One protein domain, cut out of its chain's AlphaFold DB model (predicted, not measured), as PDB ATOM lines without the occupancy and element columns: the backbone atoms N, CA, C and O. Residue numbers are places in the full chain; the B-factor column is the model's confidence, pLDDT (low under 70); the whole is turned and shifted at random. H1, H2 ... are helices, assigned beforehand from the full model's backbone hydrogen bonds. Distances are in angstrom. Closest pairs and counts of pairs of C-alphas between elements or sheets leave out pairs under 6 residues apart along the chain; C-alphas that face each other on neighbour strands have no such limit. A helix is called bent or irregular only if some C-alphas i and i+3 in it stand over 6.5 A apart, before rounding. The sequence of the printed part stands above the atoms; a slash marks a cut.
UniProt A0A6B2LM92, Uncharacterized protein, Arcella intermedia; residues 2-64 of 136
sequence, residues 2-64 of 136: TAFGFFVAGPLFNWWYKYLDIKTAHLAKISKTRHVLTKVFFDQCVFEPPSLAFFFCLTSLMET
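Overview. This is residues 2 to 64 of the 136 residues of an uncharacterized protein of Arcella intermedia (UniProt A0A6B2LM92). This is a long helical hairpin: H1 runs one way, a tight turn follows, and H2 folds back along it. The two helices meet near the turn and open out away from it like a narrow V, with residues 59 to 64 sticking out past H1. The printed part has 63 residues with two named helices, H1 then H2, and no named strand; the class is all helix. It is a loose rod, with a radius of gyration of the C-alphas of 14.7 A and spans of 50 by 20 by 14 A.

Along the chain. H1, residues 2 to 28, begins with C-alpha 2 at (16.405, 30.456, 34.555) and is 33.8 A long. It has a kink of 42 degrees near residue 22 and is irregular: C-alphas 23 and 26 are 7.4 A apart. H2, residues 32 to 63, is 42.9 A long and ends with C-alpha 63 at (13.262, 27.447, 49.447). It has a kink of 39 degrees near residue 48 and is neither bent nor irregular, but only just: C-alphas 46 and 49 are 6.5 A apart.

Arrangement. H1 and H2 form a helical hairpin and run opposite ways at a shallow tilt of 20 degrees. They touch through residues 20 to 28 of H1 and 34 to 39 of H2 alone; their closest C-alphas, of Leu 27 and His 35, are 4.9 A apart. Of the O i to N i+4 pairs, 19 of 23 in H1 and 25 of 28 in H2 are within hydrogen-bond range.

Size, cuts and confidence. The C-alphas farthest apart, of Ile 30 and Thr 64, are 49.8 A apart. The printed part has no cut, and the link from H1 to H2 is tight. The mean pLDDT of the printed part is 75.5; residues 2 to 9, 56 to 57 and 59 to 64 are under 70.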
ATOM      1  N   THR A   2      16.367  30.130  36.001       49.78
ATOM      2  CA  THR A   2      16.405  30.456  34.555       49.78
ATOM      3  C   THR A   2      17.179  29.461  33.677       49.78
ATOM      4  O   THR A   2      16.728  29.139  32.584       49.78
ATOM      5  N   ALA A   3      18.304  28.911  34.155       52.09
ATOM      6  CA  ALA A   3      19.100  27.951  33.375       52.09
ATOM      7  C   ALA A   3      18.382  26.599  33.181       52.09
ATOM      8  O   ALA A   3      18.366  26.048  32.086       52.09
ATOM      9  N   PHE A   4      17.714  26.085  34.217       53.66
ATOM     10  CA  PHE A   4      17.024  24.792  34.151       53.66
ATOM     11  C   PHE A   4      15.775  24.843  33.251       53.66
ATOM     12  O   PHE A   4      15.531  23.926  32.471       53.66
ATOM     13  N   GLY A   5      15.027  25.953  33.284       55.62
ATOM     14  CA  GLY A   5      13.907  26.184  32.365       55.62
ATOM     15  C   GLY A   5      14.342  26.238  30.896       55.62
ATOM     16  O   GLY A   5      13.654  25.710  30.028       55.62
ATOM     17  N   PHE A   6      15.520  26.797  30.611       54.69
ATOM     18  CA  PHE A   6      16.018  26.908  29.240       54.69
ATOM     19  C   PHE A   6      16.527  25.570  28.679       54.69
ATOM     20  O   PHE A   6      16.215  25.223  27.542       54.69
ATOM     21  N   PHE A   7      17.267  24.792  29.479       56.72
ATOM     22  CA  PHE A   7      17.890  23.546  29.015       56.72
ATOM     23  C   PHE A   7      17.014  22.296  29.165       56.72
ATOM     24  O   PHE A   7      17.216  21.342  28.421       56.72
ATOM     25  N   VAL A   8      16.043  22.281  30.085       62.69
ATOM     26  CA  VAL A   8      15.176  21.109  30.318       62.69
ATOM     27  C   VAL A   8      13.758  21.363  29.831       62.69
ATOM     28  O   VAL A   8      13.229  20.565  29.059       62.69
ATOM     29  N   ALA A   9      13.147  22.486  30.215       65.25
ATOM     30  CA  ALA A   9      11.772  22.761  29.810       65.25
ATOM     31  C   ALA A   9      11.684  23.151  28.325       65.25
ATOM     32  O   ALA A   9      10.794  22.669  27.634       65.25
ATOM     33  N   GLY A  10      12.637  23.926  27.792       72.31
ATOM     34  CA  GLY A  10      12.678  24.313  26.372       72.31
ATOM     35  C   GLY A  10      12.585  23.133  25.385       72.31
ATOM     36  O   GLY A  10      11.699  23.135  24.523       72.31
ATOM     37  N   PRO A  11      13.435  22.095  25.505       78.50
ATOM     38  CA  PRO A  11      13.323  20.888  24.685       78.50
ATOM     39  C   PRO A  11      12.017  20.115  24.910       78.50
ATOM     40  O   PRO A  11      11.434  19.625  23.941       78.50
ATOM     41  N   LEU A  12      11.533  20.038  26.156       78.06
ATOM     42  CA  LEU A  12      10.281  19.352  26.498       78.06
ATOM     43  C   LEU A  12       9.065  20.019  25.840       78.06
ATOM     44  O   LEU A  12       8.253  19.337  25.216       78.06
ATOM     45  N   PHE A  13       8.973  21.348  25.927       78.50
ATOM     46  CA  PHE A  13       7.923  22.151  25.298       78.50
ATOM     47  C   PHE A  13       7.956  22.012  23.775       78.50
ATOM     48  O   PHE A  13       6.923  21.774  23.152       78.50
ATOM     49  N   ASN A  14       9.142  22.087  23.163       81.81
ATOM     50  CA  ASN A  14       9.280  21.905  21.717       81.81
ATOM     51  C   ASN A  14       8.826  20.514  21.264       81.81
ATOM     52  O   ASN A  14       8.145  20.385  20.243       81.81
ATOM     53  N   TRP A  15       9.187  19.469  22.009       86.94
ATOM     54  CA  TRP A  15       8.743  18.114  21.707       86.94
ATOM     55  C   TRP A  15       7.221  17.975  21.843       86.94
ATOM     56  O   TRP A  15       6.570  17.458  20.932       86.94
ATOM     57  N   TRP A  16       6.648  18.494  22.930       85.94
ATOM     58  CA  TRP A  16       5.215  18.425  23.205       85.94
ATOM     59  C   TRP A  16       4.371  19.174  22.169       85.94
ATOM     60  O   TRP A  16       3.417  18.616  21.623       85.94
ATOM     61  N   TYR A  17       4.754  20.398  21.805       85.00
ATOM     62  CA  TYR A  17       4.035  21.166  20.788       85.00
ATOM     63  C   TYR A  17       4.105  20.514  19.411       85.00
ATOM     64  O   TYR A  17       3.100  20.477  18.700       85.00
ATOM     65  N   LYS A  18       5.254  19.926  19.056       85.88
ATOM     66  CA  LYS A  18       5.408  19.179  17.804       85.88
ATOM     67  C   LYS A  18       4.551  17.911  17.796       85.88
ATOM     68  O   LYS A  18       3.939  17.593  16.777       85.88
ATOM     69  N   TYR A  19       4.464  17.211  18.928       88.38
ATOM     70  CA  TYR A  19       3.569  16.066  19.099       88.38
ATOM     71  C   TYR A  19       2.097  16.467  18.931       88.38
ATOM     72  O   TYR A  19       1.372  15.829  18.162       88.38
ATOM     73  N   LEU A  20       1.674  17.550  19.591       85.31
ATOM     74  CA  LEU A  20       0.321  18.083  19.470       85.31
ATOM     75  C   LEU A  20       0.001  18.472  18.029       85.31
ATOM     76  O   LEU A  20      -1.028  18.038  17.522       85.31
ATOM     77  N   ASP A  21       0.888  19.196  17.343       84.69
ATOM     78  CA  ASP A  21       0.680  19.585  15.943       84.69
ATOM     79  C   ASP A  21       0.482  18.386  15.018       84.69
ATOM     80  O   ASP A  21      -0.433  18.386  14.196       84.69
ATOM     81  N   ILE A  22       1.292  17.335  15.167       86.81
ATOM     82  CA  ILE A  22       1.151  16.119  14.355       86.81
ATOM     83  C   ILE A  22      -0.201  15.449  14.626       86.81
ATOM     84  O   ILE A  22      -0.890  15.029  13.694       86.81
ATOM     85  N   LYS A  23      -0.612  15.360  15.895       86.50
ATOM     86  CA  LYS A  23      -1.866  14.707  16.286       86.50
ATOM     87  C   LYS A  23      -3.101  15.511  15.888       86.50
ATOM     88  O   LYS A  23      -4.098  14.913  15.489       86.50
ATOM     89  N   THR A  24      -3.046  16.840  15.935       84.81
ATOM     90  CA  THR A  24      -4.184  17.720  15.628       84.81
ATOM     91  C   THR A  24      -4.179  18.264  14.197       84.81
ATOM     92  O   THR A  24      -5.128  18.947  13.813       84.81
ATOM     93  N   ALA A  25      -3.198  17.903  13.361       83.38
ATOM     94  CA  ALA A  25      -3.088  18.344  11.963       83.38
ATOM     95  C   ALA A  25      -4.358  18.100  11.126       83.38
ATOM     96  O   ALA A  25      -4.688  18.881  10.233       83.38
ATOM     97  N   HIS A  26      -5.103  17.032  11.415       81.62
ATOM     98  CA  HIS A  26      -6.371  16.741  10.746       81.62
ATOM     99  C   HIS A  26      -7.468  17.771  11.084       81.62
ATOM    100  O   HIS A  26      -8.265  18.125  10.218       81.62
ATOM    101  N   LEU A  27      -7.471  18.318  12.306       77.62
ATOM    102  CA  LEU A  27      -8.402  19.364  12.742       77.62
ATOM    103  C   LEU A  27      -8.097  20.706  12.075       77.62
ATOM    104  O   LEU A  27      -9.022  21.466  11.795       77.62
ATOM    105  N   ALA A  28      -6.823  20.961  11.755       76.56
ATOM    106  CA  ALA A  28      -6.377  22.155  11.037       76.56
ATOM    107  C   ALA A  28      -7.081  22.332   9.687       76.56
ATOM    108  O   ALA A  28      -7.371  23.457   9.283       76.56
ATOM    109  N   LYS A  29      -7.360  21.212   9.006       77.88
ATOM    110  CA  LYS A  29      -8.029  21.176   7.697       77.88
ATOM    111  C   LYS A  29      -9.538  21.413   7.789       77.88
ATOM    112  O   LYS A  29     -10.140  21.804   6.799       77.88
ATOM    113  N   ILE A  30     -10.137  21.170   8.956       80.62
ATOM    114  CA  ILE A  30     -11.585  21.274   9.183       80.62
ATOM    115  C   ILE A  30     -11.944  22.673   9.691       80.62
ATOM    116  O   ILE A  30     -12.861  23.310   9.184       80.62
ATOM    117  N   SER A  31     -11.236  23.161  10.709       82.06
ATOM    118  CA  SER A  31     -11.459  24.492  11.272       82.06
ATOM    119  C   SER A  31     -10.250  24.933  12.083       82.06
ATOM    120  O   SER A  31      -9.823  24.245  13.012       82.06
ATOM    121  N   LYS A  32      -9.738  26.131  11.777       79.00
ATOM    122  CA  LYS A  32      -8.637  26.747  12.533       79.00
ATOM    123  C   LYS A  32      -9.001  26.921  14.009       79.00
ATOM    124  O   LYS A  32      -8.182  26.619  14.870       79.00
ATOM    125  N   THR A  33     -10.236  27.322  14.305       77.75
ATOM    126  CA  THR A  33     -10.712  27.521  15.681       77.75
ATOM    127  C   THR A  33     -10.754  26.207  16.454       77.75
ATOM    128  O   THR A  33     -10.267  26.135  17.578       77.75
ATOM    129  N   ARG A  34     -11.268  25.134  15.836       74.31
ATOM    130  CA  ARG A  34     -11.318  23.808  16.470       74.31
ATOM    131  C   ARG A  34      -9.918  23.251  16.713       74.31
ATOM    132  O   ARG A  34      -9.663  22.692  17.770       74.31
ATOM    133  N   HIS A  35      -9.010  23.451  15.761       81.12
ATOM    134  CA  HIS A  35      -7.613  23.056  15.899       81.12
ATOM    135  C   HIS A  35      -6.946  23.729  17.106       81.12
ATOM    136  O   HIS A  35      -6.367  23.041  17.946       81.12
ATOM    137  N   VAL A  36      -7.069  25.054  17.225       81.31
ATOM    138  CA  VAL A  36      -6.473  25.815  18.331       81.31
ATOM    139  C   VAL A  36      -7.092  25.419  19.671       81.31
ATOM    140  O   VAL A  36      -6.353  25.114  20.601       81.31
ATOM    141  N   LEU A  37      -8.425  25.341  19.765       83.12
ATOM    142  CA  LEU A  37      -9.109  24.969  21.009       83.12
ATOM    143  C   LEU A  37      -8.724  23.570  21.495       83.12
ATOM    144  O   LEU A  37      -8.493  23.379  22.684       83.12
ATOM    145  N   THR A  38      -8.612  22.594  20.590       82.56
ATOM    146  CA  THR A  38      -8.178  21.245  20.967       82.56
ATOM    147  C   THR A  38      -6.738  21.241  21.474       82.56
ATOM    148  O   THR A  38      -6.475  20.614  22.495       82.56
ATOM    149  N   LYS A  39      -5.812  21.964  20.828       82.81
ATOM    150  CA  LYS A  39      -4.426  22.058  21.317       82.81
ATOM    151  C   LYS A  39      -4.362  22.692  22.704       82.81
ATOM    152  O   LYS A  39      -3.735  22.112  23.578       82.81
ATOM    153  N   VAL A  40      -5.058  23.813  22.911       83.88
ATOM    154  CA  VAL A  40      -5.124  24.502  24.212       83.88
ATOM    155  C   VAL A  40      -5.703  23.585  25.287       83.88
ATOM    156  O   VAL A  40      -5.139  23.492  26.368       83.88
ATOM    157  N   PHE A  41      -6.775  22.851  24.985       87.25
ATOM    158  CA  PHE A  41      -7.367  21.905  25.928       87.25
ATOM    159  C   PHE A  41      -6.373  20.820  26.369       87.25
ATOM    160  O   PHE A  41      -6.238  20.548  27.558       87.25
ATOM    161  N   PHE A  42      -5.647  20.214  25.426       84.94
ATOM    162  CA  PHE A  42      -4.642  19.208  25.768       84.94
ATOM    163  C   PHE A  42      -3.451  19.796  26.523       84.94
ATOM    164  O   PHE A  42      -2.914  19.130  27.405       84.94
ATOM    165  N   ASP A  43      -3.059  21.029  26.217       78.75
ATOM    166  CA  ASP A  43      -2.002  21.722  26.949       78.75
ATOM    167  C   ASP A  43      -2.390  21.912  28.419       78.75
ATOM    168  O   ASP A  43      -1.682  21.458  29.315       78.75
ATOM    169  N   GLN A  44      -3.582  22.459  28.648       78.56
ATOM    170  CA  GLN A  44      -4.137  22.756  29.969       78.56
ATOM    171  C   GLN A  44      -4.417  21.495  30.802       78.56
ATOM    172  O   GLN A  44      -4.208  21.478  32.012       78.56
ATOM    173  N   CYS A  45      -4.880  20.410  30.173       84.12
ATOM    174  CA  CYS A  45      -5.270  19.198  30.898       84.12
ATOM    175  C   CYS A  45      -4.150  18.162  31.049       84.12
ATOM    176  O   CYS A  45      -4.184  17.380  31.998       84.12
ATOM    177  N   VAL A  46      -3.191  18.104  30.121       80.06
ATOM    178  CA  VAL A  46      -2.189  17.022  30.085       80.06
ATOM    179  C   VAL A  46      -0.789  17.526  30.395       80.06
ATOM    180  O   VAL A  46      -0.049  16.844  31.100       80.06
ATOM    181  N   PHE A  47      -0.418  18.703  29.895       79.38
ATOM    182  CA  PHE A  47       0.959  19.185  29.999       79.38
ATOM    183  C   PHE A  47       1.169  20.155  31.153       79.38
ATOM    184  O   PHE A  47       2.192  20.097  31.842       79.38
ATOM    185  N   GLU A  48       0.192  21.018  31.404       79.19
ATOM    186  CA  GLU A  48       0.256  22.018  32.458       79.19
ATOM    187  C   GLU A  48       0.308  21.417  33.872       79.19
ATOM    188  O   GLU A  48       1.206  21.809  34.622       79.19
ATOM    189  N   PRO A  49      -0.518  20.419  34.257       77.50
ATOM    190  CA  PRO A  49      -0.498  19.902  35.625       77.50
ATOM    191  C   PRO A  49       0.847  19.271  36.033       77.50
ATOM    192  O   PRO A  49       1.360  19.613  37.104       77.50
ATOM    193  N   PRO A  50       1.486  18.410  35.208       79.56
ATOM    194  CA  PRO A  50       2.823  17.895  35.502       79.56
ATOM    195  C   PRO A  50       3.899  18.984  35.503       79.56
ATOM    196  O   PRO A  50       4.789  18.961  36.352       79.56
ATOM    197  N   SER A  51       3.817  19.946  34.579       75.50
ATOM    198  CA  SER A  51       4.790  21.042  34.480       75.50
ATOM    199  C   SER A  51       4.743  21.947  35.709       75.50
ATOM    200  O   SER A  51       5.785  22.324  36.248       75.50
ATOM    201  N   LEU A  52       3.537  22.251  36.194       72.06
ATOM    202  CA  LEU A  52       3.335  23.071  37.378       72.06
ATOM    203  C   LEU A  52       3.770  22.324  38.646       72.06
ATOM    204  O   LEU A  52       4.490  22.888  39.467       72.06
ATOM    205  N   ALA A  53       3.439  21.034  38.774       73.25
ATOM    206  CA  ALA A  53       3.936  20.192  39.864       73.25
ATOM    207  C   ALA A  53       5.473  20.130  39.892       73.25
ATOM    208  O   ALA A  53       6.081  20.261  40.954       73.25
ATOM    209  N   PHE A  54       6.110  19.994  38.726       76.94
ATOM    210  CA  PHE A  54       7.566  19.991  38.609       76.94
ATOM    211  C   PHE A  54       8.182  21.327  39.044       76.94
ATOM    212  O   PHE A  54       9.137  21.335  39.821       76.94
ATOM    213  N   PHE A  55       7.614  22.451  38.595       71.69
ATOM    214  CA  PHE A  55       8.052  23.786  39.000       71.69
ATOM    215  C   PHE A  55       7.994  23.960  40.520       71.69
ATOM    216  O   PHE A  55       8.984  24.357  41.130       71.69
ATOM    217  N   PHE A  56       6.872  23.588  41.137       67.75
ATOM    218  CA  PHE A  56       6.692  23.699  42.579       67.75
ATOM    219  C   PHE A  56       7.600  22.766  43.384       67.75
ATOM    220  O   PHE A  56       8.123  23.180  44.416       67.75
ATOM    221  N   CYS A  57       7.844  21.537  42.923       68.69
ATOM    222  CA  CYS A  57       8.849  20.662  43.531       68.69
ATOM    223  C   CYS A  57      10.238  21.310  43.495       68.69
ATOM    224  O   CYS A  57      10.949  21.300  44.498       68.69
ATOM    225  N   LEU A  58      10.608  21.909  42.359       73.00
ATOM    226  CA  LEU A  58      11.911  22.542  42.176       73.00
ATOM    227  C   LEU A  58      12.081  23.779  43.070       73.00
ATOM    228  O   LEU A  58      13.129  23.946  43.687       73.00
ATOM    229  N   THR A  59      11.064  24.641  43.158       67.31
ATOM    230  CA  THR A  59      11.106  25.832  44.022       67.31
ATOM    231  C   THR A  59      11.094  25.452  45.496       67.31
ATOM    232  O   THR A  59      11.875  26.006  46.259       67.31
ATOM    233  N   SER A  60      10.306  24.446  45.889       62.69
ATOM    234  CA  SER A  60      10.272  23.946  47.272       62.69
ATOM    235  C   SER A  60      11.627  23.397  47.708       62.69
ATOM    236  O   SER A  60      12.075  23.684  48.812       62.69
ATOM    237  N   LEU A  61      12.312  22.665  46.821       64.69
ATOM    238  CA  LEU A  61      13.659  22.149  47.079       64.69
ATOM    239  C   LEU A  61      14.688  23.278  47.263       64.69
ATOM    240  O   LEU A  61      15.679  23.097  47.967       64.69
ATOM    241  N   MET A  62      14.464  24.434  46.631       67.94
ATOM    242  CA  MET A  62      15.332  25.608  46.746       67.94
ATOM    243  C   MET A  62      14.993  26.507  47.943       67.94
ATOM    244  O   MET A  62      15.886  27.187  48.439       67.94
ATOM    245  N   GLU A  63      13.737  26.530  48.401       65.31
ATOM    246  CA  GLU A  63      13.262  27.447  49.447       65.31
ATOM    247  C   GLU A  63      13.209  26.821  50.852       65.31
ATOM    248  O   GLU A  63      13.296  27.557  51.835       65.31
ATOM    249  N   THR A  64      13.042  25.497  51.022       55.16
ATOM    250  CA  THR A  64      12.899  24.896  52.370       55.16
ATOM    251  C   THR A  64      13.220  23.386  52.408       55.16
ATOM    252  O   THR A  64      12.768  22.643  51.544       55.16
TER     253      THR A  64